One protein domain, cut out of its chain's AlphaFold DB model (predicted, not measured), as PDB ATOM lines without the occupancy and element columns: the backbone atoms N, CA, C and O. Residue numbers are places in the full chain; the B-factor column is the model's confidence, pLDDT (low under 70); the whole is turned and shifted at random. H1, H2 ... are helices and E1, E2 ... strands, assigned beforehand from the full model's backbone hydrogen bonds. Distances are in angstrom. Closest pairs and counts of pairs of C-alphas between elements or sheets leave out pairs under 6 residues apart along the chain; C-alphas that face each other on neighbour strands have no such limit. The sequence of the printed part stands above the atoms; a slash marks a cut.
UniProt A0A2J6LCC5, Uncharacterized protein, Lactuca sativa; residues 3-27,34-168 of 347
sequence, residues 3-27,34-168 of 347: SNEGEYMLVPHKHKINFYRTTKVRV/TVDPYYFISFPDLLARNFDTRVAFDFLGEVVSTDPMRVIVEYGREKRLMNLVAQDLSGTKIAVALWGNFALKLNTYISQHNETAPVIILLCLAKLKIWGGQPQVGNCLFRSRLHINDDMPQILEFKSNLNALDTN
ATOM      1  N   SER A   3     -10.603  -7.425 -38.453       77.19
ATOM      2  CA  SER A   3     -10.414  -7.052 -37.045       77.19
ATOM      3  C   SER A   3      -9.685  -8.135 -36.245       77.19
ATOM      4  O   SER A   3      -9.815  -9.341 -36.510       77.19
ATOM      5  N   ASN A   4      -8.902  -7.704 -35.262       72.69
ATOM      6  CA  ASN A   4      -8.197  -8.548 -34.306       72.69
ATOM      7  C   ASN A   4      -8.929  -8.514 -32.953       72.69
ATOM      8  O   ASN A   4      -8.470  -7.911 -31.998       72.69
ATOM      9  N   GLU A   5     -10.104  -9.146 -32.908       76.06
ATOM     10  CA  GLU A   5     -10.989  -9.225 -31.729       76.06
ATOM     11  C   GLU A   5     -11.111 -10.671 -31.205       76.06
ATOM     12  O   GLU A   5     -12.130 -11.074 -30.655       76.06
ATOM     13  N   GLY A   6     -10.088 -11.499 -31.436       68.88
ATOM     14  CA  GLY A   6     -10.097 -12.885 -30.971       68.88
ATOM     15  C   GLY A   6      -9.939 -12.987 -29.452       68.88
ATOM     16  O   GLY A   6      -9.214 -12.207 -28.843       68.88
ATOM     17  N   GLU A   7     -10.527 -14.026 -28.857       68.62
ATOM     18  CA  GLU A   7     -10.202 -14.484 -27.491       68.62
ATOM     19  C   GLU A   7      -8.703 -14.803 -27.339       68.62
ATOM     20  O   GLU A   7      -8.138 -14.725 -26.253       68.62
ATOM     21  N   TYR A   8      -8.053 -15.122 -28.461       68.44
ATOM     22  CA  TYR A   8      -6.629 -15.375 -28.569       68.44
ATOM     23  C   TYR A   8      -5.980 -14.414 -29.578       68.44
ATOM     24  O   TYR A   8      -6.124 -14.577 -30.792       68.44
ATOM     25  N   MET A   9      -5.237 -13.426 -29.078       75.00
ATOM     26  CA  MET A   9      -4.428 -12.493 -29.868       75.00
ATOM     27  C   MET A   9      -2.930 -12.754 -29.662       75.00
ATOM     28  O   MET A   9      -2.490 -13.073 -28.555       75.00
ATOM     29  N   LEU A  10      -2.140 -12.596 -30.729       74.69
ATOM     30  CA  LEU A  10      -0.669 -12.668 -30.687       74.69
ATOM     31  C   LEU A  10      -0.001 -11.297 -30.512       74.69
ATOM     32  O   LEU A  10       1.134 -11.240 -30.070       74.69
ATOM     33  N   VAL A  11      -0.694 -10.211 -30.861       74.62
ATOM     34  CA  VAL A  11      -0.212  -8.823 -30.773       74.62
ATOM     35  C   VAL A  11      -1.371  -7.902 -30.365       74.62
ATOM     36  O   VAL A  11      -2.516  -8.217 -30.707       74.62
ATOM     37  N   PRO A  12      -1.115  -6.763 -29.691       75.88
ATOM     38  CA  PRO A  12      -2.161  -5.829 -29.247       75.88
ATOM     39  C   PRO A  12      -2.785  -4.989 -30.380       75.88
ATOM     40  O   PRO A  12      -3.734  -4.239 -30.154       75.88
ATOM     41  N   HIS A  13      -2.263  -5.066 -31.609       77.81
ATOM     42  CA  HIS A  13      -2.762  -4.262 -32.723       77.81
ATOM     43  C   HIS A  13      -4.190  -4.667 -33.131       77.81
ATOM     44  O   HIS A  13      -4.459  -5.833 -33.422       77.81
ATOM     45  N   LYS A  14      -5.097  -3.684 -33.223       80.50
ATOM     46  CA  LYS A  14      -6.549  -3.874 -33.445       80.50
ATOM     47  C   LYS A  14      -6.928  -4.523 -34.783       80.50
ATOM     48  O   LYS A  14      -8.057  -4.972 -34.947       80.50
ATOM     49  N   HIS A  15      -6.010  -4.588 -35.747       75.81
ATOM     50  CA  HIS A  15      -6.269  -5.155 -37.071       75.81
ATOM     51  C   HIS A  15      -5.280  -6.265 -37.416       75.81
ATOM     52  O   HIS A  15      -4.093  -6.174 -37.103       75.81
ATOM     53  N   LYS A  16      -5.760  -7.273 -38.148       70.56
ATOM     54  CA  LYS A  16      -4.948  -8.358 -38.705       70.56
ATOM     55  C   LYS A  16      -5.021  -8.396 -40.229       70.56
ATOM     56  O   LYS A  16      -6.020  -8.007 -40.848       70.56
ATOM     57  N   ILE A  17      -3.942  -8.887 -40.829       71.25
ATOM     58  CA  ILE A  17      -3.819  -9.088 -42.271       71.25
ATOM     59  C   ILE A  17      -4.094 -10.563 -42.565       71.25
ATOM     60  O   ILE A  17      -3.382 -11.440 -42.086       71.25
ATOM     61  N   ASN A  18      -5.115 -10.823 -43.378       70.44
ATOM     62  CA  ASN A  18      -5.338 -12.128 -43.992       70.44
ATOM     63  C   ASN A  18      -4.756 -12.087 -45.412       70.44
ATOM     64  O   ASN A  18      -4.954 -11.097 -46.121       70.44
ATOM     65  N   PHE A  19      -4.082 -13.151 -45.847       71.06
ATOM     66  CA  PHE A  19      -3.702 -13.307 -47.254       71.06
ATOM     67  C   PHE A  19      -4.830 -14.002 -48.025       71.06
ATOM     68  O   PHE A  19      -5.449 -14.945 -47.535       71.06
ATOM     69  N   TYR A  20      -5.083 -13.530 -49.244       67.50
ATOM     70  CA  TYR A  20      -6.090 -14.047 -50.170       67.50
ATOM     71  C   TYR A  20      -5.423 -14.416 -51.503       67.50
ATOM     72  O   TYR A  20      -4.288 -14.019 -51.762       67.50
ATOM     73  N   ARG A  21      -6.137 -15.104 -52.408       67.69
ATOM     74  CA  ARG A  21      -5.635 -15.451 -53.761       67.69
ATOM     75  C   ARG A  21      -5.160 -14.232 -54.582       67.69
ATOM     76  O   ARG A  21      -4.385 -14.388 -55.518       67.69
ATOM     77  N   THR A  22      -5.622 -13.028 -54.245       73.69
ATOM     78  CA  THR A  22      -5.231 -11.755 -54.872       73.69
ATOM     79  C   THR A  22      -4.049 -11.053 -54.189       73.69
ATOM     80  O   THR A  22      -3.522 -10.089 -54.747       73.69
ATOM     81  N   THR A  23      -3.611 -11.506 -53.009       74.25
ATOM     82  CA  THR A  23      -2.467 -10.932 -52.291       74.25
ATOM     83  C   THR A  23      -1.173 -11.200 -53.056       74.25
ATOM     84  O   THR A  23      -0.849 -12.341 -53.375       74.25
ATOM     85  N   LYS A  24      -0.404 -10.141 -53.323       69.38
ATOM     86  CA  LYS A  24       0.915 -10.221 -53.961       69.38
ATOM     87  C   LYS A  24       1.980  -9.840 -52.942       69.38
ATOM     88  O   LYS A  24       2.027  -8.692 -52.513       69.38
ATOM     89  N   VAL A  25       2.826 -10.798 -52.577       72.75
ATOM     90  CA  VAL A  25       4.036 -10.561 -51.778       72.75
ATOM     91  C   VAL A  25       5.208 -10.338 -52.736       72.75
ATOM     92  O   VAL A  25       5.262 -10.937 -53.810       72.75
ATOM     93  N   ARG A  26       6.136  -9.455 -52.365       65.69
ATOM     94  CA  ARG A  26       7.400  -9.205 -53.067       65.69
ATOM     95  C   ARG A  26       8.516  -9.117 -52.033       65.69
ATOM     96  O   ARG A  26       8.258  -8.707 -50.905       65.69
ATOM     97  N   VAL A  27       9.734  -9.471 -52.432       74.75
ATOM     98  CA  VAL A  27      10.931  -9.135 -51.653       74.75
ATOM     99  C   VAL A  27      11.109  -7.615 -51.704       74.75
ATOM    100  O   VAL A  27      10.990  -7.018 -52.776       74.75
ATOM    101  N   THR A  34      12.217   0.694 -36.813       60.47
ATOM    102  CA  THR A  34      12.450   1.386 -35.535       60.47
ATOM    103  C   THR A  34      11.486   0.921 -34.445       60.47
ATOM    104  O   THR A  34      11.459   1.506 -33.364       60.47
ATOM    105  N   VAL A  35      10.645  -0.076 -34.733       63.78
ATOM    106  CA  VAL A  35       9.743  -0.700 -33.767       63.78
ATOM    107  C   VAL A  35      10.483  -1.840 -33.070       63.78
ATOM    108  O   VAL A  35      11.032  -2.720 -33.731       63.78
ATOM    109  N   ASP A  36      10.477  -1.847 -31.735       68.06
ATOM    110  CA  ASP A  36      10.933  -3.011 -30.968       68.06
ATOM    111  C   ASP A  36      10.029  -4.216 -31.311       68.06
ATOM    112  O   ASP A  36       8.808  -4.124 -31.144       68.06
ATOM    113  N   PRO A  37      10.574  -5.337 -31.827       73.50
ATOM    114  CA  PRO A  37       9.775  -6.511 -32.159       73.50
ATOM    115  C   PRO A  37       9.240  -7.259 -30.925       73.50
ATOM    116  O   PRO A  37       8.453  -8.191 -31.106       73.50
ATOM    117  N   TYR A  38       9.664  -6.892 -29.709       82.88
ATOM    118  CA  TYR A  38       9.220  -7.494 -28.454       82.88
ATOM    119  C   TYR A  38       8.124  -6.669 -27.763       82.88
ATOM    120  O   TYR A  38       8.140  -5.440 -27.752       82.88
ATOM    121  N   TYR A  39       7.177  -7.357 -27.125       88.06
ATOM    122  CA  TYR A  39       6.105  -6.745 -26.335       88.06
ATOM    123  C   TYR A  39       6.152  -7.238 -24.885       88.06
ATOM    124  O   TYR A  39       5.451  -8.177 -24.505       88.06
ATOM    125  N   PHE A  40       7.005  -6.608 -24.075       93.12
ATOM    126  CA  PHE A  40       7.146  -6.905 -22.647       93.12
ATOM    127  C   PHE A  40       6.007  -6.305 -21.804       93.12
ATOM    128  O   PHE A  40       5.463  -5.248 -22.121       93.12
ATOM    129  N   ILE A  41       5.680  -6.969 -20.690       94.81
ATOM    130  CA  ILE A  41       4.742  -6.495 -19.658       94.81
ATOM    131  C   ILE A  41       5.432  -6.637 -18.296       94.81
ATOM    132  O   ILE A  41       6.123  -7.631 -18.062       94.81
ATOM    133  N   SER A  42       5.274  -5.651 -17.404       97.00
ATOM    134  CA  SER A  42       5.924  -5.671 -16.086       97.00
ATOM    135  C   SER A  42       5.395  -6.817 -15.214       97.00
ATOM    136  O   SER A  42       4.227  -7.199 -15.319       97.00
ATOM    137  N   PHE A  43       6.224  -7.368 -14.322       97.00
ATOM    138  CA  PHE A  43       5.763  -8.423 -13.415       97.00
ATOM    139  C   PHE A  43       4.631  -7.924 -12.495       97.00
ATOM    140  O   PHE A  43       3.645  -8.651 -12.369       97.00
ATOM    141  N   PRO A  44       4.662  -6.696 -11.931       96.31
ATOM    142  CA  PRO A  44       3.509  -6.120 -11.236       96.31
ATOM    143  C   PRO A  44       2.218  -6.090 -12.071       96.31
ATOM    144  O   PRO A  44       1.166  -6.472 -11.558       96.31
ATOM    145  N   ASP A  45       2.275  -5.717 -13.355       96.81
ATOM    146  CA  ASP A  45       1.094  -5.706 -14.233       96.81
ATOM    147  C   ASP A  45       0.611  -7.120 -14.586       96.81
ATOM    148  O   ASP A  45      -0.598  -7.349 -14.670       96.81
ATOM    149  N   LEU A  46       1.521  -8.090 -14.741       94.69
ATOM    150  CA  LEU A  46       1.172  -9.505 -14.907       94.69
ATOM    151  C   LEU A  46       0.482 -10.065 -13.653       94.69
ATOM    152  O   LEU A  46      -0.542 -10.739 -13.768       94.69
ATOM    153  N   LEU A  47       1.003  -9.754 -12.461       92.75
ATOM    154  CA  LEU A  47       0.440 -10.187 -11.179       92.75
ATOM    155  C   LEU A  47      -0.934  -9.544 -10.913       92.75
ATOM    156  O   LEU A  47      -1.885 -10.236 -10.552       92.75
ATOM    157  N   ALA A  48      -1.065  -8.235 -11.150       93.44
ATOM    158  CA  ALA A  48      -2.328  -7.504 -11.022       93.44
ATOM    159  C   ALA A  48      -3.337  -7.832 -12.141       93.44
ATOM    160  O   ALA A  48      -4.540  -7.626 -11.963       93.44
ATOM    161  N   ARG A  49      -2.862  -8.374 -13.273       93.25
ATOM    162  CA  ARG A  49      -3.605  -8.578 -14.534       93.25
ATOM    163  C   ARG A  49      -4.061  -7.254 -15.166       93.25
ATOM    164  O   ARG A  49      -5.142  -7.165 -15.741       93.25
ATOM    165  N   ASN A  50      -3.218  -6.227 -15.064       95.25
ATOM    166  CA  ASN A  50      -3.454  -4.852 -15.515       95.25
ATOM    167  C   ASN A  50      -3.231  -4.669 -17.036       95.25
ATOM    168  O   ASN A  50      -2.587  -3.725 -17.490       95.25
ATOM    169  N   PHE A  51      -3.711  -5.614 -17.847       92.31
ATOM    170  CA  PHE A  51      -3.554  -5.618 -19.305       92.31
ATOM    171  C   PHE A  51      -4.624  -6.493 -19.973       92.31
ATOM    172  O   PHE A  51      -5.346  -7.241 -19.311       92.31
ATOM    173  N   ASP A  52      -4.721  -6.438 -21.304       88.94
ATOM    174  CA  ASP A  52      -5.588  -7.349 -22.055       88.94
ATOM    175  C   ASP A  52      -4.974  -8.759 -22.107       88.94
ATOM    176  O   ASP A  52      -4.140  -9.066 -22.960       88.94
ATOM    177  N   THR A  53      -5.411  -9.634 -21.199       87.50
ATOM    178  CA  THR A  53      -4.929 -11.021 -21.062       87.50
ATOM    179  C   THR A  53      -5.147 -11.890 -22.309       87.50
ATOM    180  O   THR A  53      -4.530 -12.951 -22.438       87.50
ATOM    181  N   ARG A  54      -5.960 -11.437 -23.276       82.62
ATOM    182  CA  ARG A  54      -6.110 -12.082 -24.591       82.62
ATOM    183  C   ARG A  54      -4.893 -11.865 -25.485       82.62
ATOM    184  O   ARG A  54      -4.698 -12.657 -26.408       82.62
ATOM    185  N   VAL A  55      -4.065 -10.846 -25.237       84.00
ATOM    186  CA  VAL A  55      -2.820 -10.534 -25.970       84.00
ATOM    187  C   VAL A  55      -1.677 -11.456 -25.520       84.00
ATOM    188  O   VAL A  55      -1.722 -12.039 -24.438       84.00
ATOM    189  N   ALA A  56      -0.721 -11.751 -26.403       87.62
ATOM    190  CA  ALA A  56       0.496 -12.496 -26.068       87.62
ATOM    191  C   ALA A  56       1.629 -11.494 -25.840       87.62
ATOM    192  O   ALA A  56       1.680 -10.485 -26.538       87.62
ATOM    193  N   PHE A  57       2.504 -11.771 -24.884       91.50
ATOM    194  CA  PHE A  57       3.608 -10.892 -24.496       91.50
ATOM    195  C   PHE A  57       4.920 -11.661 -24.525       91.50
ATOM    196  O   PHE A  57       4.925 -12.884 -24.429       91.50
ATOM    197  N   ASP A  58       6.036 -10.964 -24.636       93.19
ATOM    198  CA  ASP A  58       7.347 -11.566 -24.453       93.19
ATOM    199  C   ASP A  58       7.729 -11.464 -22.972       93.19
ATOM    200  O   ASP A  58       7.450 -10.471 -22.302       93.19
ATOM    201  N   PHE A  59       8.299 -12.537 -22.431       97.25
ATOM    202  CA  PHE A  59       8.622 -12.660 -21.013       97.25
ATOM    203  C   PHE A  59      10.132 -12.798 -20.836       97.25
ATOM    204  O   PHE A  59      10.726 -13.687 -21.442       97.25
ATOM    205  N   LEU A  60      10.729 -11.959 -19.989       98.06
ATOM    206  CA  LEU A  60      12.159 -11.947 -19.676       98.06
ATOM    207  C   LEU A  60      12.348 -11.984 -18.155       98.06
ATOM    208  O   LEU A  60      11.744 -11.176 -17.452       98.06
ATOM    209  N   GLY A  61      13.178 -12.897 -17.649       97.19
ATOM    210  CA  GLY A  61      13.472 -12.981 -16.215       97.19
ATOM    211  C   GLY A  61      14.525 -14.025 -15.841       97.19
ATOM    212  O   GLY A  61      14.862 -14.907 -16.632       97.19
ATOM    213  N   GLU A  62      15.025 -13.923 -14.613       95.88
ATOM    214  CA  GLU A  62      15.939 -14.878 -13.977       95.88
ATOM    215  C   GLU A  62      15.150 -16.041 -13.364       95.88
ATOM    216  O   GLU A  62      14.229 -15.810 -12.582       95.88
ATOM    217  N   VAL A  63      15.509 -17.291 -13.667       93.38
ATOM    218  CA  VAL A  63      14.961 -18.484 -12.999       93.38
ATOM    219  C   VAL A  63      15.636 -18.655 -11.635       93.38
ATOM    220  O   VAL A  63      16.841 -18.884 -11.568       93.38
ATOM    221  N   VAL A  64      14.856 -18.576 -10.551       85.94
ATOM    222  CA  VAL A  64      15.370 -18.660  -9.167       85.94
ATOM    223  C   VAL A  64      15.109 -19.999  -8.487       85.94
ATOM    224  O   VAL A  64      15.850 -20.389  -7.590       85.94
ATOM    225  N   SER A  65      14.061 -20.709  -8.897       82.12
ATOM    226  CA  SER A  65      13.784 -22.075  -8.454       82.12
ATOM    227  C   SER A  65      12.960 -22.818  -9.500       82.12
ATOM    228  O   SER A  65      12.180 -22.216 -10.235       82.12
ATOM    229  N   THR A  66      13.116 -24.136  -9.555       83.75
ATOM    230  CA  THR A  66      12.364 -25.027 -10.443       83.75
ATOM    231  C   THR A  66      11.715 -26.136  -9.634       83.75
ATOM    232  O   THR A  66      12.387 -26.751  -8.803       83.75
ATOM    233  N   ASP A  67      10.453 -26.449  -9.928       80.56
ATOM    234  CA  ASP A  67       9.964 -27.795  -9.641       80.56
ATOM    235  C   ASP A  67      10.678 -28.752 -10.615       80.56
ATOM    236  O   ASP A  67      10.919 -28.386 -11.775       80.56
ATOM    237  N   PRO A  68      10.962 -29.995 -10.210       78.88
ATOM    238  CA  PRO A  68      11.462 -31.007 -11.130       78.88
ATOM    239  C   PRO A  68      10.519 -31.220 -12.322       78.88
ATOM    240  O   PRO A  68       9.295 -31.144 -12.182       78.88
ATOM    241  N   MET A  69      11.068 -31.522 -13.504       84.75
ATOM    242  CA  MET A  69      10.239 -31.797 -14.680       84.75
ATOM    243  C   MET A  69       9.391 -33.057 -14.462       84.75
ATOM    244  O   MET A  69       9.909 -34.144 -14.214       84.75
ATOM    245  N   ARG A  70       8.076 -32.909 -14.620       82.25
ATOM    246  CA  ARG A  70       7.069 -33.963 -14.468       82.25
ATOM    247  C   ARG A  70       6.585 -34.437 -15.835       82.25
ATOM    248  O   ARG A  70       6.514 -33.653 -16.783       82.25
ATOM    249  N   VAL A  71       6.200 -35.707 -15.932       82.25
ATOM    250  CA  VAL A  71       5.452 -36.236 -17.082       82.25
ATOM    251  C   VAL A  71       3.988 -36.351 -16.672       82.25
ATOM    252  O   VAL A  71       3.665 -37.057 -15.722       82.25
ATOM    253  N   ILE A  72       3.114 -35.636 -17.378       78.12
ATOM    254  CA  ILE A  72       1.660 -35.703 -17.222       78.12
ATOM    255  C   ILE A  72       1.118 -36.506 -18.401       78.12
ATOM    256  O   ILE A  72       1.352 -36.142 -19.553       78.12
ATOM    257  N   VAL A  73       0.405 -37.596 -18.129       75.69
ATOM    258  CA  VAL A  73      -0.254 -38.395 -19.169       75.69
ATOM    259  C   VAL A  73      -1.681 -37.888 -19.338       75.69
ATOM    260  O   VAL A  73      -2.496 -37.998 -18.430       75.69
ATOM    261  N   GLU A  74      -1.984 -37.329 -20.505       53.19
ATOM    262  CA  GLU A  74      -3.279 -36.715 -20.814       53.19
ATOM    263  C   GLU A  74      -3.799 -37.312 -22.132       53.19
ATOM    264  O   GLU A  74      -3.135 -37.224 -23.165       53.19
ATOM    265  N   TYR A  75      -4.951 -37.992 -22.101       54.53
ATOM    266  CA  TYR A  75      -5.506 -38.751 -23.243       54.53
ATOM    267  C   TYR A  75      -4.522 -39.772 -23.850       54.53
ATOM    268  O   TYR A  75      -4.414 -39.911 -25.070       54.53
ATOM    269  N   GLY A  76      -3.753 -40.455 -22.992       65.88
ATOM    270  CA  GLY A  76      -2.712 -41.401 -23.411       65.88
ATOM    271  C   GLY A  76      -1.493 -40.746 -24.076       65.88
ATOM    272  O   GLY A  76      -0.695 -41.439 -24.701       65.88
ATOM    273  N   ARG A  77      -1.342 -39.418 -23.977       65.06
ATOM    274  CA  ARG A  77      -0.208 -38.664 -24.524       65.06
ATOM    275  C   ARG A  77       0.604 -38.038 -23.401       65.06
ATOM    276  O   ARG A  77       0.071 -37.298 -22.580       65.06
ATOM    277  N   GLU A  78       1.907 -38.290 -23.403       77.88
ATOM    278  CA  GLU A  78       2.832 -37.632 -22.487       77.88
ATOM    279  C   GLU A  78       2.985 -36.144 -22.824       77.88
ATOM    280  O   GLU A  78       3.420 -35.764 -23.915       77.88
ATOM    281  N   LYS A  79       2.696 -35.290 -21.846       81.31
ATOM    282  CA  LYS A  79       3.062 -33.877 -21.828       81.31
ATOM    283  C   LYS A  79       4.059 -33.653 -20.701       81.31
ATOM    284  O   LYS A  79       3.756 -33.870 -19.533       81.31
ATOM    285  N   ARG A  80       5.258 -33.189 -21.045       84.25
ATOM    286  CA  ARG A  80       6.250 -32.766 -20.045       84.25
ATOM    287  C   ARG A  80       5.848 -31.401 -19.491       84.25
ATOM    288  O   ARG A  80       5.475 -30.530 -20.273       84.25
ATOM    289  N   LEU A  81       5.922 -31.223 -18.178       88.88
ATOM    290  CA  LEU A  81       5.688 -29.961 -17.475       88.88
ATOM    291  C   LEU A  81       6.907 -29.653 -16.610       88.88
ATOM    292  O   LEU A  81       7.345 -30.504 -15.845       88.88
ATOM    293  N   MET A  82       7.409 -28.426 -16.680       87.81
ATOM    294  CA  MET A  82       8.348 -27.883 -15.704       87.81
ATOM    295  C   MET A  82       7.763 -26.577 -15.173       87.81
ATOM    296  O   MET A  82       7.617 -25.610 -15.925       87.81
ATOM    297  N   ASN A  83       7.380 -26.572 -13.897       87.31
ATOM    298  CA  ASN A  83       7.063 -25.334 -13.193       87.31
ATOM    299  C   ASN A  83       8.371 -24.693 -12.722       87.31
ATOM    300  O   ASN A  83       9.333 -25.387 -12.395       87.31
ATOM    301  N   LEU A  84       8.387 -23.372 -12.622       92.12
ATOM    302  CA  LEU A  84       9.483 -22.617 -12.035       92.12
ATOM    303  C   LEU A  84       8.974 -21.307 -11.435       92.12
ATOM    304  O   LEU A  84       7.891 -20.829 -11.781       92.12
ATOM    305  N   VAL A  85       9.781 -20.706 -10.568       89.81
ATOM    306  CA  VAL A  85       9.639 -19.305 -10.178       89.81
ATOM    307  C   VAL A  85      10.730 -18.517 -10.886       89.81
ATOM    308  O   VAL A  85      11.907 -18.882 -10.842       89.81
ATOM    309  N   ALA A  86      10.328 -17.428 -11.532       95.56
ATOM    310  CA  ALA A  86      11.238 -16.464 -12.128       95.56
ATOM    311  C   ALA A  86      11.072 -15.092 -11.465       95.56
ATOM    312  O   ALA A  86      10.005 -14.797 -10.917       95.56
ATOM    313  N   GLN A  87      12.110 -14.258 -11.524       94.19
ATOM    314  CA  GLN A  87      12.083 -12.882 -11.028       94.19
ATOM    315  C   GLN A  87      12.586 -11.862 -12.054       94.19
ATOM    316  O   GLN A  87      13.366 -12.191 -12.951       94.19
ATOM    317  N   ASP A  88      12.129 -10.622 -11.905       95.38
ATOM    318  CA  ASP A  88      12.658  -9.465 -12.625       95.38
ATOM    319  C   ASP A  88      13.825  -8.800 -11.863       95.38
ATOM    320  O   ASP A  88      14.224  -9.234 -10.779       95.38
ATOM    321  N   LEU A  89      14.367  -7.712 -12.419       94.06
ATOM    322  CA  LEU A  89      15.469  -6.949 -11.817       94.06
ATOM    323  C   LEU A  89      15.107  -6.282 -10.471       94.06
ATOM    324  O   LEU A  89      16.010  -5.880  -9.743       94.06
ATOM    325  N   SER A  90      13.820  -6.178 -10.113       92.75
ATOM    326  CA  SER A  90      13.378  -5.703  -8.791       92.75
ATOM    327  C   SER A  90      13.304  -6.821  -7.740       92.75
ATOM    328  O   SER A  90      13.067  -6.547  -6.565       92.75
ATOM    329  N   GLY A  91      13.487  -8.083  -8.148       89.69
ATOM    330  CA  GLY A  91      13.225  -9.254  -7.313       89.69
ATOM    331  C   GLY A  91      11.736  -9.600  -7.188       89.69
ATOM    332  O   GLY A  91      11.378 -10.459  -6.378       89.69
ATOM    333  N   THR A  92      10.858  -8.971  -7.982       94.12
ATOM    334  CA  THR A  92       9.438  -9.343  -8.049       94.12
ATOM    335  C   THR A  92       9.327 -10.716  -8.699       94.12
ATOM    336  O   THR A  92       9.870 -10.936  -9.780       94.12
ATOM    337  N   LYS A  93       8.634 -11.653  -8.043       94.00
ATOM    338  CA  LYS A  93       8.558 -13.066  -8.443       94.00
ATOM    339  C   LYS A  93       7.223 -13.417  -9.089       94.00
ATOM    340  O   LYS A  93       6.176 -12.958  -8.641       94.00
ATOM    341  N   ILE A  94       7.260 -14.288 -10.095       94.56
ATOM    342  CA  ILE A  94       6.073 -14.849 -10.748       94.56
ATOM    343  C   ILE A  94       6.269 -16.339 -11.051       94.56
ATOM    344  O   ILE A  94       7.379 -16.799 -11.329       94.56
ATOM    345  N   ALA A  95       5.179 -17.103 -10.987       94.12
ATOM    346  CA  ALA A  95       5.177 -18.508 -11.370       94.12
ATOM    347  C   ALA A  95       5.169 -18.650 -12.899       94.12
ATOM    348  O   ALA A  95       4.444 -17.933 -13.595       94.12
ATOM    349  N   VAL A  96       5.920 -19.617 -13.424       96.56
ATOM    350  CA  VAL A  96       5.957 -19.951 -14.852       96.56
ATOM    351  C   VAL A  96       5.794 -21.464 -15.030       96.56
ATOM    352  O   VAL A  96       6.370 -22.241 -14.277       96.56
ATOM    353  N   ALA A  97       5.026 -21.893 -16.031       94.25
ATOM    354  CA  ALA A  97       4.869 -23.292 -16.424       94.25
ATOM    355  C   ALA A  97       5.255 -23.492 -17.895       94.25
ATOM    356  O   ALA A  97       4.580 -23.014 -18.814       94.25
ATOM    357  N   LEU A  98       6.342 -24.229 -18.115       94.38
ATOM    358  CA  LEU A  98       6.818 -24.629 -19.433       94.38
ATOM    359  C   LEU A  98       6.302 -26.029 -19.780       94.38
ATOM    360  O   LEU A  98       6.302 -26.922 -18.939       94.38
ATOM    361  N   TRP A  99       5.895 -26.229 -21.034       91.06
ATOM    362  CA  TRP A  99       5.236 -27.448 -21.508       91.06
ATOM    363  C   TRP A  99       5.950 -28.082 -22.712       91.06
ATOM    364  O   TRP A  99       6.459 -27.400 -23.606       91.06
ATOM    365  N   GLY A 100       5.957 -29.415 -22.763       89.62
ATOM    366  CA  GLY A 100       6.551 -30.209 -23.838       89.62
ATOM    367  C   GLY A 100       8.041 -29.915 -24.023       89.62
ATOM    368  O   GLY A 100       8.827 -29.980 -23.079       89.62
ATOM    369  N   ASN A 101       8.433 -29.551 -25.245       88.19
ATOM    370  CA  ASN A 101       9.832 -29.266 -25.579       88.19
ATOM    371  C   ASN A 101      10.401 -28.033 -24.848       88.19
ATOM    372  O   ASN A 101      11.618 -27.903 -24.761       88.19
ATOM    373  N   PHE A 102       9.556 -27.148 -24.302       92.94
ATOM    374  CA  PHE A 102      10.002 -25.994 -23.511       92.94
ATOM    375  C   PHE A 102      10.501 -26.438 -22.131       92.94
ATOM    376  O   PHE A 102      11.590 -26.041 -21.723       92.94
ATOM    377  N   ALA A 103       9.747 -27.325 -21.465       91.06
ATOM    378  CA  ALA A 103      10.172 -27.986 -20.230       91.06
ATOM    379  C   ALA A 103      11.480 -28.755 -20.447       91.06
ATOM    380  O   ALA A 103      12.434 -28.588 -19.693       91.06
ATOM    381  N   LEU A 104      11.550 -29.533 -21.535       87.25
ATOM    382  CA  LEU A 104      12.742 -30.306 -21.865       87.25
ATOM    383  C   LEU A 104      13.962 -29.415 -22.149       87.25
ATOM    384  O   LEU A 104      15.022 -29.697 -21.602       87.25
ATOM    385  N   LYS A 105      13.837 -28.334 -22.944       91.81
ATOM    386  CA  LYS A 105      14.976 -27.435 -23.226       91.81
ATOM    387  C   LYS A 105      15.544 -26.854 -21.929       91.81
ATOM    388  O   LYS A 105      16.760 -26.858 -21.767       91.81
ATOM    389  N   LEU A 106      14.693 -26.387 -21.009       90.62
ATOM    390  CA  LEU A 106      15.166 -25.820 -19.745       90.62
ATOM    391  C   LEU A 106      15.761 -26.881 -18.814       90.62
ATOM    392  O   LEU A 106      16.861 -26.674 -18.311       90.62
ATOM    393  N   ASN A 107      15.102 -28.030 -18.629       87.19
ATOM    394  CA  ASN A 107      15.640 -29.098 -17.785       87.19
ATOM    395  C   ASN A 107      16.992 -29.596 -18.316       87.19
ATOM    396  O   ASN A 107      17.921 -29.780 -17.538       87.19
ATOM    397  N   THR A 108      17.124 -29.810 -19.629       86.44
ATOM    398  CA  THR A 108      18.394 -30.223 -20.242       86.44
ATOM    399  C   THR A 108      19.461 -29.139 -20.115       86.44
ATOM    400  O   THR A 108      20.599 -29.478 -19.807       86.44
ATOM    401  N   TYR A 109      19.111 -27.857 -20.282       88.44
ATOM    402  CA  TYR A 109      20.052 -26.755 -20.065       88.44
ATOM    403  C   TYR A 109      20.586 -26.760 -18.628       88.44
ATOM    404  O   TYR A 109      21.799 -26.794 -18.445       88.44
ATOM    405  N   ILE A 110      19.703 -26.810 -17.624       83.56
ATOM    406  CA  ILE A 110      20.082 -26.824 -16.202       83.56
ATOM    407  C   ILE A 110      20.979 -28.027 -15.889       83.56
ATOM    408  O   ILE A 110      22.074 -27.843 -15.375       83.56
ATOM    409  N   SER A 111      20.583 -29.248 -16.275       82.31
ATOM    410  CA  SER A 111      21.377 -30.460 -16.010       82.31
ATOM    411  C   SER A 111      22.735 -30.507 -16.732       82.31
ATOM    412  O   SER A 111      23.565 -31.350 -16.401       82.31
ATOM    413  N   GLN A 112      22.958 -29.649 -17.735       82.94
ATOM    414  CA  GLN A 112      24.241 -29.495 -18.432       82.94
ATOM    415  C   GLN A 112      25.091 -28.348 -17.864       82.94
ATOM    416  O   GLN A 112      26.314 -28.400 -17.967       82.94
ATOM    417  N   HIS A 113      24.462 -27.345 -17.251       75.31
ATOM    418  CA  HIS A 113      25.102 -26.140 -16.726       75.31
ATOM    419  C   HIS A 113      24.896 -26.070 -15.208       75.31
ATOM    420  O   HIS A 113      24.216 -25.183 -14.698       75.31
ATOM    421  N   ASN A 114      25.527 -26.997 -14.477       62.16
ATOM    422  CA  ASN A 114      25.580 -27.014 -13.003       62.16
ATOM    423  C   ASN A 114      26.467 -25.882 -12.421       62.16
ATOM    424  O   ASN A 114      27.105 -26.046 -11.381       62.16
ATOM    425  N   GLU A 115      26.563 -24.750 -13.116       61.84
ATOM    426  CA  GLU A 115      27.302 -23.565 -12.691       61.84
ATOM    427  C   GLU A 115      26.416 -22.693 -11.796       61.84
ATOM    428  O   GLU A 115      25.200 -22.641 -11.959       61.84
ATOM    429  N   THR A 116      27.014 -21.918 -10.891       67.44
ATOM    430  CA  THR A 116      26.290 -20.930 -10.066       67.44
ATOM    431  C   THR A 116      25.918 -19.659 -10.849       67.44
ATOM    432  O   THR A 116      25.828 -18.579 -10.270       67.44
ATOM    433  N   ALA A 117      25.773 -19.760 -12.172       79.88
ATOM    434  CA  ALA A 117      25.491 -18.646 -13.065       79.88
ATOM    435  C   ALA A 117      23.970 -18.406 -13.180       79.88
ATOM    436  O   ALA A 117      23.213 -19.370 -13.316       79.88
ATOM    437  N   PRO A 118      23.494 -17.145 -13.182       87.31
ATOM    438  CA  PRO A 118      22.079 -16.834 -13.375       87.31
ATOM    439  C   PRO A 118      21.512 -17.423 -14.676       87.31
ATOM    440  O   PRO A 118      22.063 -17.240 -15.766       87.31
ATOM    441  N   VAL A 119      20.375 -18.116 -14.573       92.50
ATOM    442  CA  VAL A 119      19.674 -18.717 -15.718       92.50
ATOM    443  C   VAL A 119      18.603 -17.743 -16.202       92.50
ATOM    444  O   VAL A 119      17.489 -17.720 -15.681       92.50
ATOM    445  N   ILE A 120      18.938 -16.914 -17.192       96.12
ATOM    446  CA  ILE A 120      18.011 -15.927 -17.756       96.12
ATOM    447  C   ILE A 120      17.219 -16.559 -18.901       96.12
ATOM    448  O   ILE A 120      17.802 -17.086 -19.854       96.12
ATOM    449  N   ILE A 121      15.890 -16.484 -18.836       97.62
ATOM    450  CA  ILE A 121      14.992 -16.962 -19.891       97.62
ATOM    451  C   ILE A 121      14.285 -15.805 -20.597       97.62
ATOM    452  O   ILE A 121      13.744 -14.909 -19.954       97.62
ATOM    453  N   LEU A 122      14.247 -15.872 -21.930       96.94
ATOM    454  CA  LEU A 122      13.383 -15.061 -22.788       96.94
ATOM    455  C   LEU A 122      12.397 -15.996 -23.501       96.94
ATOM    456  O   LEU A 122      12.759 -16.735 -24.423       96.94
ATOM    457  N   LEU A 123      11.146 -15.977 -23.051       96.50
ATOM    458  CA  LEU A 123      10.036 -16.743 -23.611       96.50
ATOM    459  C   LEU A 123       9.203 -15.828 -24.518       96.50
ATOM    460  O   LEU A 123       8.429 -15.004 -24.032       96.50
ATOM    461  N   CYS A 124       9.351 -15.982 -25.835       90.38
ATOM    462  CA  CYS A 124       8.581 -15.203 -26.800       90.38
ATOM    463  C   CYS A 124       7.142 -15.708 -26.930       90.38
ATOM    464  O   CYS A 124       6.919 -16.926 -26.982       90.38
ATOM    465  N   LEU A 125       6.192 -14.785 -27.112       86.75
ATOM    466  CA  LEU A 125       4.755 -15.080 -27.207       86.75
ATOM    467  C   LEU A 125       4.277 -15.957 -26.031       86.75
ATOM    468  O   LEU A 125       3.683 -17.018 -26.211       86.75
ATOM    469  N   ALA A 126       4.587 -15.541 -24.811       92.81
ATOM    470  CA  ALA A 126       4.037 -16.093 -23.588       92.81
ATOM    471  C   ALA A 126       2.544 -15.747 -23.421       92.81
ATOM    472  O   ALA A 126       1.992 -14.831 -24.045       92.81
ATOM    473  N   LYS A 127       1.881 -16.495 -22.537       89.44
ATOM    474  CA  LYS A 127       0.517 -16.235 -22.069       89.44
ATOM    475  C   LYS A 127       0.453 -16.265 -20.556       89.44
ATOM    476  O   LYS A 127       1.135 -17.066 -19.926       89.44
ATOM    477  N   LEU A 128      -0.433 -15.451 -19.995       91.25
ATOM    478  CA  LEU A 128      -0.826 -15.554 -18.599       91.25
ATOM    479  C   LEU A 128      -2.037 -16.488 -18.488       91.25
ATOM    480  O   LEU A 128      -2.988 -16.378 -19.261       91.25
ATOM    481  N   LYS A 129      -1.994 -17.406 -17.528       86.00
ATOM    482  CA  LYS A 129      -3.102 -18.273 -17.112       86.00
ATOM    483  C   LYS A 129      -3.337 -18.084 -15.617       86.00
ATOM    484  O   LYS A 129      -2.449 -17.613 -14.911       86.00
ATOM    485  N   ILE A 130      -4.517 -18.462 -15.136       81.56
ATOM    486  CA  ILE A 130      -4.818 -18.498 -13.702       81.56
ATOM    487  C   ILE A 130      -4.849 -19.962 -13.265       81.56
ATOM    488  O   ILE A 130      -5.625 -20.740 -13.813       81.56
ATOM    489  N   TRP A 131      -4.014 -20.327 -12.295       70.19
ATOM    490  CA  TRP A 131      -3.935 -21.674 -11.721       70.19
ATOM    491  C   TRP A 131      -3.931 -21.574 -10.197       70.19
ATOM    492  O   TRP A 131      -3.165 -20.801  -9.630       70.19
ATOM    493  N   GLY A 132      -4.823 -22.308  -9.521       69.75
ATOM    494  CA  GLY A 132      -4.992 -22.189  -8.064       69.75
ATOM    495  C   GLY A 132      -5.348 -20.764  -7.602       69.75
ATOM    496  O   GLY A 132      -4.918 -20.332  -6.539       69.75
ATOM    497  N   GLY A 133      -6.048 -19.996  -8.446       78.31
ATOM    498  CA  GLY A 133      -6.326 -18.570  -8.234       78.31
ATOM    499  C   GLY A 133      -5.149 -17.623  -8.511       78.31
ATOM    500  O   GLY A 133      -5.361 -16.412  -8.557       78.31
ATOM    501  N   GLN A 134      -3.937 -18.138  -8.746       79.56
ATOM    502  CA  GLN A 134      -2.723 -17.340  -8.933       79.56
ATOM    503  C   GLN A 134      -2.366 -17.127 -10.416       79.56
ATOM    504  O   GLN A 134      -2.582 -18.022 -11.240       79.56
ATOM    505  N   PRO A 135      -1.803 -15.960 -10.779       88.31
ATOM    506  CA  PRO A 135      -1.280 -15.689 -12.115       88.31
ATOM    507  C   PRO A 135      -0.008 -16.508 -12.393       88.31
ATOM    508  O   PRO A 135       0.972 -16.443 -11.651       88.31
ATOM    509  N   GLN A 136      -0.015 -17.261 -13.492       93.75
ATOM    510  CA  GLN A 136       1.100 -18.088 -13.950       93.75
ATOM    511  C   GLN A 136       1.378 -17.821 -15.433       93.75
ATOM    512  O   GLN A 136       0.483 -17.924 -16.276       93.75
ATOM    513  N   VAL A 137       2.624 -17.496 -15.770       96.44
ATOM    514  CA  VAL A 137       3.081 -17.352 -17.160       96.44
ATOM    515  C   VAL A 137       3.285 -18.743 -17.771       96.44
ATOM    516  O   VAL A 137       3.678 -19.679 -17.086       96.44
ATOM    517  N   GLY A 138       3.061 -18.921 -19.067       93.06
ATOM    518  CA  GLY A 138       3.409 -20.164 -19.751       93.06
ATOM    519  C   GLY A 138       3.610 -19.979 -21.245       93.06
ATOM    520  O   GLY A 138       3.135 -19.008 -21.838       93.06
ATOM    521  N   ASN A 139       4.315 -20.924 -21.871       90.06
ATOM    522  CA  ASN A 139       4.437 -20.937 -23.326       90.06
ATOM    523  C   ASN A 139       3.074 -21.229 -23.965       90.06
ATOM    524  O   ASN A 139       2.250 -21.964 -23.410       90.06
ATOM    525  N   CYS A 140       2.838 -20.675 -25.150       71.62
ATOM    526  CA  CYS A 140       1.595 -20.895 -25.868       71.62
ATOM    527  C   CYS A 140       1.736 -21.942 -26.984       71.62
ATOM    528  O   CYS A 140       2.788 -22.553 -27.186       71.62
ATOM    529  N   LEU A 141       0.635 -22.160 -27.704       56.41
ATOM    530  CA  LEU A 141       0.642 -22.812 -29.011       56.41
ATOM    531  C   LEU A 141       0.900 -21.744 -30.089       56.41
ATOM    532  O   LEU A 141       0.534 -20.590 -29.893       56.41
ATOM    533  N   PHE A 142       1.468 -22.137 -31.232       53.44
ATOM    534  CA  PHE A 142       1.924 -21.264 -32.335       53.44
ATOM    535  C   PHE A 142       3.203 -20.446 -32.046       53.44
ATOM    536  O   PHE A 142       3.171 -19.438 -31.355       53.44
ATOM    537  N   ARG A 143       4.323 -20.846 -32.672       67.19
ATOM    538  CA  ARG A 143       5.592 -20.094 -32.852       67.19
ATOM    539  C   ARG A 143       6.210 -19.376 -31.623       67.19
ATOM    540  O   ARG A 143       7.118 -18.571 -31.822       67.19
ATOM    541  N   SER A 144       5.821 -19.688 -30.382       81.25
ATOM    542  CA  SER A 144       6.632 -19.333 -29.205       81.25
ATOM    543  C   SER A 144       8.069 -19.830 -29.376       81.25
ATOM    544  O   SER A 144       8.319 -20.850 -30.023       81.25
ATOM    545  N   ARG A 145       9.013 -19.129 -28.753       86.50
ATOM    546  CA  ARG A 145      10.425 -19.525 -28.671       86.50
ATOM    547  C   ARG A 145      10.890 -19.372 -27.235       86.50
ATOM    548  O   ARG A 145      10.394 -18.500 -26.535       86.50
ATOM    549  N   LEU A 146      11.826 -20.211 -26.811       94.62
ATOM    550  CA  LEU A 146      12.470 -20.106 -25.507       94.62
ATOM    551  C   LEU A 146      13.974 -19.998 -25.718       94.62
ATOM    552  O   LEU A 146      14.629 -20.963 -26.123       94.62
ATOM    553  N   HIS A 147      14.490 -18.814 -25.444       94.12
ATOM    554  CA  HIS A 147      15.908 -18.502 -25.382       94.12
ATOM    555  C   HIS A 147      16.336 -18.614 -23.909       94.12
ATOM    556  O   HIS A 147      15.598 -18.184 -23.024       94.12
ATOM    557  N   ILE A 148      17.458 -19.279 -23.639       95.12
ATOM    558  CA  ILE A 148      17.951 -19.616 -22.298       95.12
ATOM    559  C   ILE A 148      19.428 -19.258 -22.272       95.12
ATOM    560  O   ILE A 148      20.251 -19.974 -22.835       95.12
ATOM    561  N   ASN A 149      19.749 -18.112 -21.680       93.88
ATOM    562  CA  ASN A 149      21.073 -17.500 -21.709       93.88
ATOM    563  C   ASN A 149      21.682 -17.226 -23.108       93.88
ATOM    564  O   ASN A 149      22.782 -16.675 -23.123       93.88
ATOM    565  N   ASP A 150      20.977 -17.513 -24.220       92.25
ATOM    566  CA  ASP A 150      21.314 -17.157 -25.614       92.25
ATOM    567  C   ASP A 150      21.839 -15.702 -25.753       92.25
ATOM    568  O   ASP A 150      21.394 -14.805 -25.029       92.25
ATOM    569  N   ASP A 151      22.704 -15.441 -26.744       92.69
ATOM    570  CA  ASP A 151      23.318 -14.127 -27.039       92.69
ATOM    571  C   ASP A 151      22.347 -13.111 -27.685       92.69
ATOM    572  O   ASP A 151      22.581 -12.552 -28.757       92.69
ATOM    573  N   MET A 152      21.214 -12.876 -27.024       89.12
ATOM    574  CA  MET A 152      20.196 -11.898 -27.412       89.12
ATOM    575  C   MET A 152      20.444 -10.568 -26.681       89.12
ATOM    576  O   MET A 152      20.668 -10.609 -25.469       89.12
ATOM    577  N   PRO A 153      20.331  -9.389 -27.330       90.56
ATOM    578  CA  PRO A 153      20.584  -8.093 -26.687       90.56
ATOM    579  C   PRO A 153      19.839  -7.904 -25.359       90.56
ATOM    580  O   PRO A 153      20.446  -7.522 -24.365       90.56
ATOM    581  N   GLN A 154      18.561  -8.291 -25.312       92.25
ATOM    582  CA  GLN A 154      17.705  -8.213 -24.125       92.25
ATOM    583  C   GLN A 154      18.196  -9.114 -22.975       92.25
ATOM    584  O   GLN A 154      18.099  -8.744 -21.808       92.25
ATOM    585  N   ILE A 155      18.753 -10.292 -23.284       93.50
ATOM    586  CA  ILE A 155      19.339 -11.200 -22.283       93.50
ATOM    587  C   ILE A 155      20.674 -10.638 -21.777       93.50
ATOM    588  O   ILE A 155      20.948 -10.693 -20.579       93.50
ATOM    589  N   LEU A 156      21.506 -10.097 -22.671       93.81
ATOM    590  CA  LEU A 156      22.807  -9.516 -22.326       93.81
ATOM    591  C   LEU A 156      22.651  -8.257 -21.456       93.81
ATOM    592  O   LEU A 156      23.348  -8.118 -20.453       93.81
ATOM    593  N   GLU A 157      21.688  -7.393 -21.780       95.00
ATOM    594  CA  GLU A 157      21.314  -6.230 -20.969       95.00
ATOM    595  C   GLU A 157      20.794  -6.648 -19.584       95.00
ATOM    596  O   GLU A 157      21.272  -6.139 -18.569       95.00
ATOM    597  N   PHE A 158      19.889  -7.635 -19.513       94.69
ATOM    598  CA  PHE A 158      19.385  -8.154 -18.237       94.69
ATOM    599  C   PHE A 158      20.518  -8.711 -17.358       94.69
ATOM    600  O   PHE A 158      20.608  -8.354 -16.184       94.69
ATOM    601  N   LYS A 159      21.425  -9.525 -17.924       92.94
ATOM    602  CA  LYS A 159      22.618 -10.038 -17.221       92.94
ATOM    603  C   LYS A 159      23.516  -8.899 -16.717       92.94
ATOM    604  O   LYS A 159      23.972  -8.942 -15.578       92.94
ATOM    605  N   SER A 160      23.751  -7.870 -17.537       93.12
ATOM    606  CA  SER A 160      24.560  -6.705 -17.152       93.12
ATOM    607  C   SER A 160      23.945  -5.941 -15.975       93.12
ATOM    608  O   SER A 160      24.648  -5.601 -15.024       93.12
ATOM    609  N   ASN A 161      22.631  -5.710 -16.011       93.31
ATOM    610  CA  ASN A 161      21.911  -4.999 -14.954       93.31
ATOM    611  C   ASN A 161      21.824  -5.817 -13.652       93.31
ATOM    612  O   ASN A 161      21.934  -5.244 -12.569       93.31
ATOM    613  N   LEU A 162      21.697  -7.146 -13.743       88.56
ATOM    614  CA  LEU A 162      21.747  -8.047 -12.587       88.56
ATOM    615  C   LEU A 162      23.122  -7.998 -11.896       88.56
ATOM    616  O   LEU A 162      23.200  -7.747 -10.696       88.56
ATOM    617  N   ASN A 163      24.207  -8.144 -12.665       85.88
ATOM    618  CA  ASN A 163      25.575  -8.078 -12.142       85.88
ATOM    619  C   ASN A 163      25.862  -6.724 -11.466       85.88
ATOM    620  O   ASN A 163      26.479  -6.674 -10.403       85.88
ATOM    621  N   ALA A 164      25.386  -5.623 -12.062       85.56
ATOM    622  CA  ALA A 164      25.515  -4.288 -11.485       85.56
ATOM    623  C   ALA A 164      24.775  -4.161 -10.140       85.56
ATOM    624  O   ALA A 164      25.294  -3.536  -9.214       85.56
ATOM    625  N   LEU A 165      23.600  -4.783  -9.996       80.19
ATOM    626  CA  LEU A 165      22.860  -4.805  -8.733       80.19
ATOM    627  C   LEU A 165      23.625  -5.572  -7.643       80.19
ATOM    628  O   LEU A 165      23.805  -5.044  -6.547       80.19
ATOM    629  N   ASP A 166      24.137  -6.765  -7.952       67.81
ATOM    630  CA  ASP A 166      24.865  -7.589  -6.977       67.81
ATOM    631  C   ASP A 166      26.195  -6.939  -6.535       67.81
ATOM    632  O   ASP A 166      26.554  -7.026  -5.362       67.81
ATOM    633  N   THR A 167      26.884  -6.181  -7.402       60.75
ATOM    634  CA  THR A 167      28.076  -5.398  -6.992       60.75
ATOM    635  C   THR A 167      27.794  -4.251  -6.011       60.75
ATOM    636  O   THR A 167      28.738  -3.709  -5.440       60.75
ATOM    637  N   ASN A 168      26.527  -3.882  -5.791       58.88
ATOM    638  CA  ASN A 168      26.122  -2.839  -4.840       58.88
ATOM    639  C   ASN A 168      25.571  -3.399  -3.511       58.88
ATOM    640  O   ASN A 168      25.136  -2.621  -2.662       58.88
TER     641      ASN A 168
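AT A GLANCE: This is residues 3 to 27 and 34 to 168 of the 347 residues of an uncharacterized protein of Lactuca sativa (UniProt A0A2J6LCC5). A closed barrel of five strands, E1, E3, E4, E6 and E5 round the ring, has three helices on its outside. A hairpin of E2 and the first part of E3 runs on past the ring as an arm, and the stretch of residues 3 to 27, with no named element, lies off to another side, where residues 19 to 27 stick out free. The 160 printed residues hold three named helices and seven named strands, in the order H1 E1 E2 E3 E4 H2 E5 E6 E7 H3, class mixed, with a mixed sheet. The whole is compact, with a radius of gyration of the C-alphas of 17.4 A and spans of 55 by 46 by 35 A.

IN THESE COORDINATES: In the ring, E1 is residues 57 to 66, 21.8 A long, beginning at C-alpha 57 (3.608, -10.892, -24.496). E3 is residues 77 to 87, 31.6 A, E4 residues 93 to 99, 19.7 A, E6 residues 134 to 139, 16.5 A, and E5 residues 119 to 131, 24.1 A. E2, residues 70 to 74, and E7, residues 145 to 148, are not in the ring. H1 is residues 43 to 48, beginning at C-alpha 43 (5.763, -8.423, -13.415). H2 is residues 101 to 112, 16.1 A, and H3 residues 153 to 166, 20.2 A, ending at C-alpha 166 (24.865, -7.589, -6.977).

HOW THE PARTS SIT: E1 bends by 78 degrees at residue 63 and E5 by 98 degrees at residue 125. E1 and E3 are antiparallel, with N 62 and O 87 at 2.9 A. E3 and E4 form a hairpin, with N 84 and O 96 at 2.8 A. E4 and E6 are parallel, with N 97 and O 137 at 2.8 A. E5 and E6 form a hairpin, with N 129 and O 136 at 2.8 A. E5 and E1 are antiparallel and close the ring, with N 123 and O 59 at 2.8 A. The hairpin E2 and E3 has N 72 and O 79 at 2.9 A; E2, E3 and E4 make a meander, each strand the antiparallel neighbour of the one before. E7 is antiparallel to E5, with N 122 and O 147 at 2.9 A. H1 is on the barrel and outside it, over E6, at a height of 8.2 A over the sheet; the closest C-alphas of H1 and E6, Leu 47 and Pro 135, are 5.8 A apart. The sheet curls round H2, outside the barrel, and the closest C-alphas of H2 and E3, Met 82 and Ala 103, are 4.9 A apart. H3 is outside the barrel, over E1 and E5; the closest C-alphas of H3 and E5, Ile 120 and Ile 155, are 6.7 A apart. In H1, H2 and H3 every O i to N i+4 pair is within hydrogen-bond range.

THE WHOLE: The two C-alphas farthest apart, those of Thr 22 and Asn 168, are 59.7 A apart. Residues 28 to 33 are cut out, and C-alphas 27 and 34 are 19.3 A apart across the cut. No link between named elements is long. The mean pLDDT of the printed part is 83.8, and 24 residues are under 70, among them residues 74 to 77 and 141 to 143.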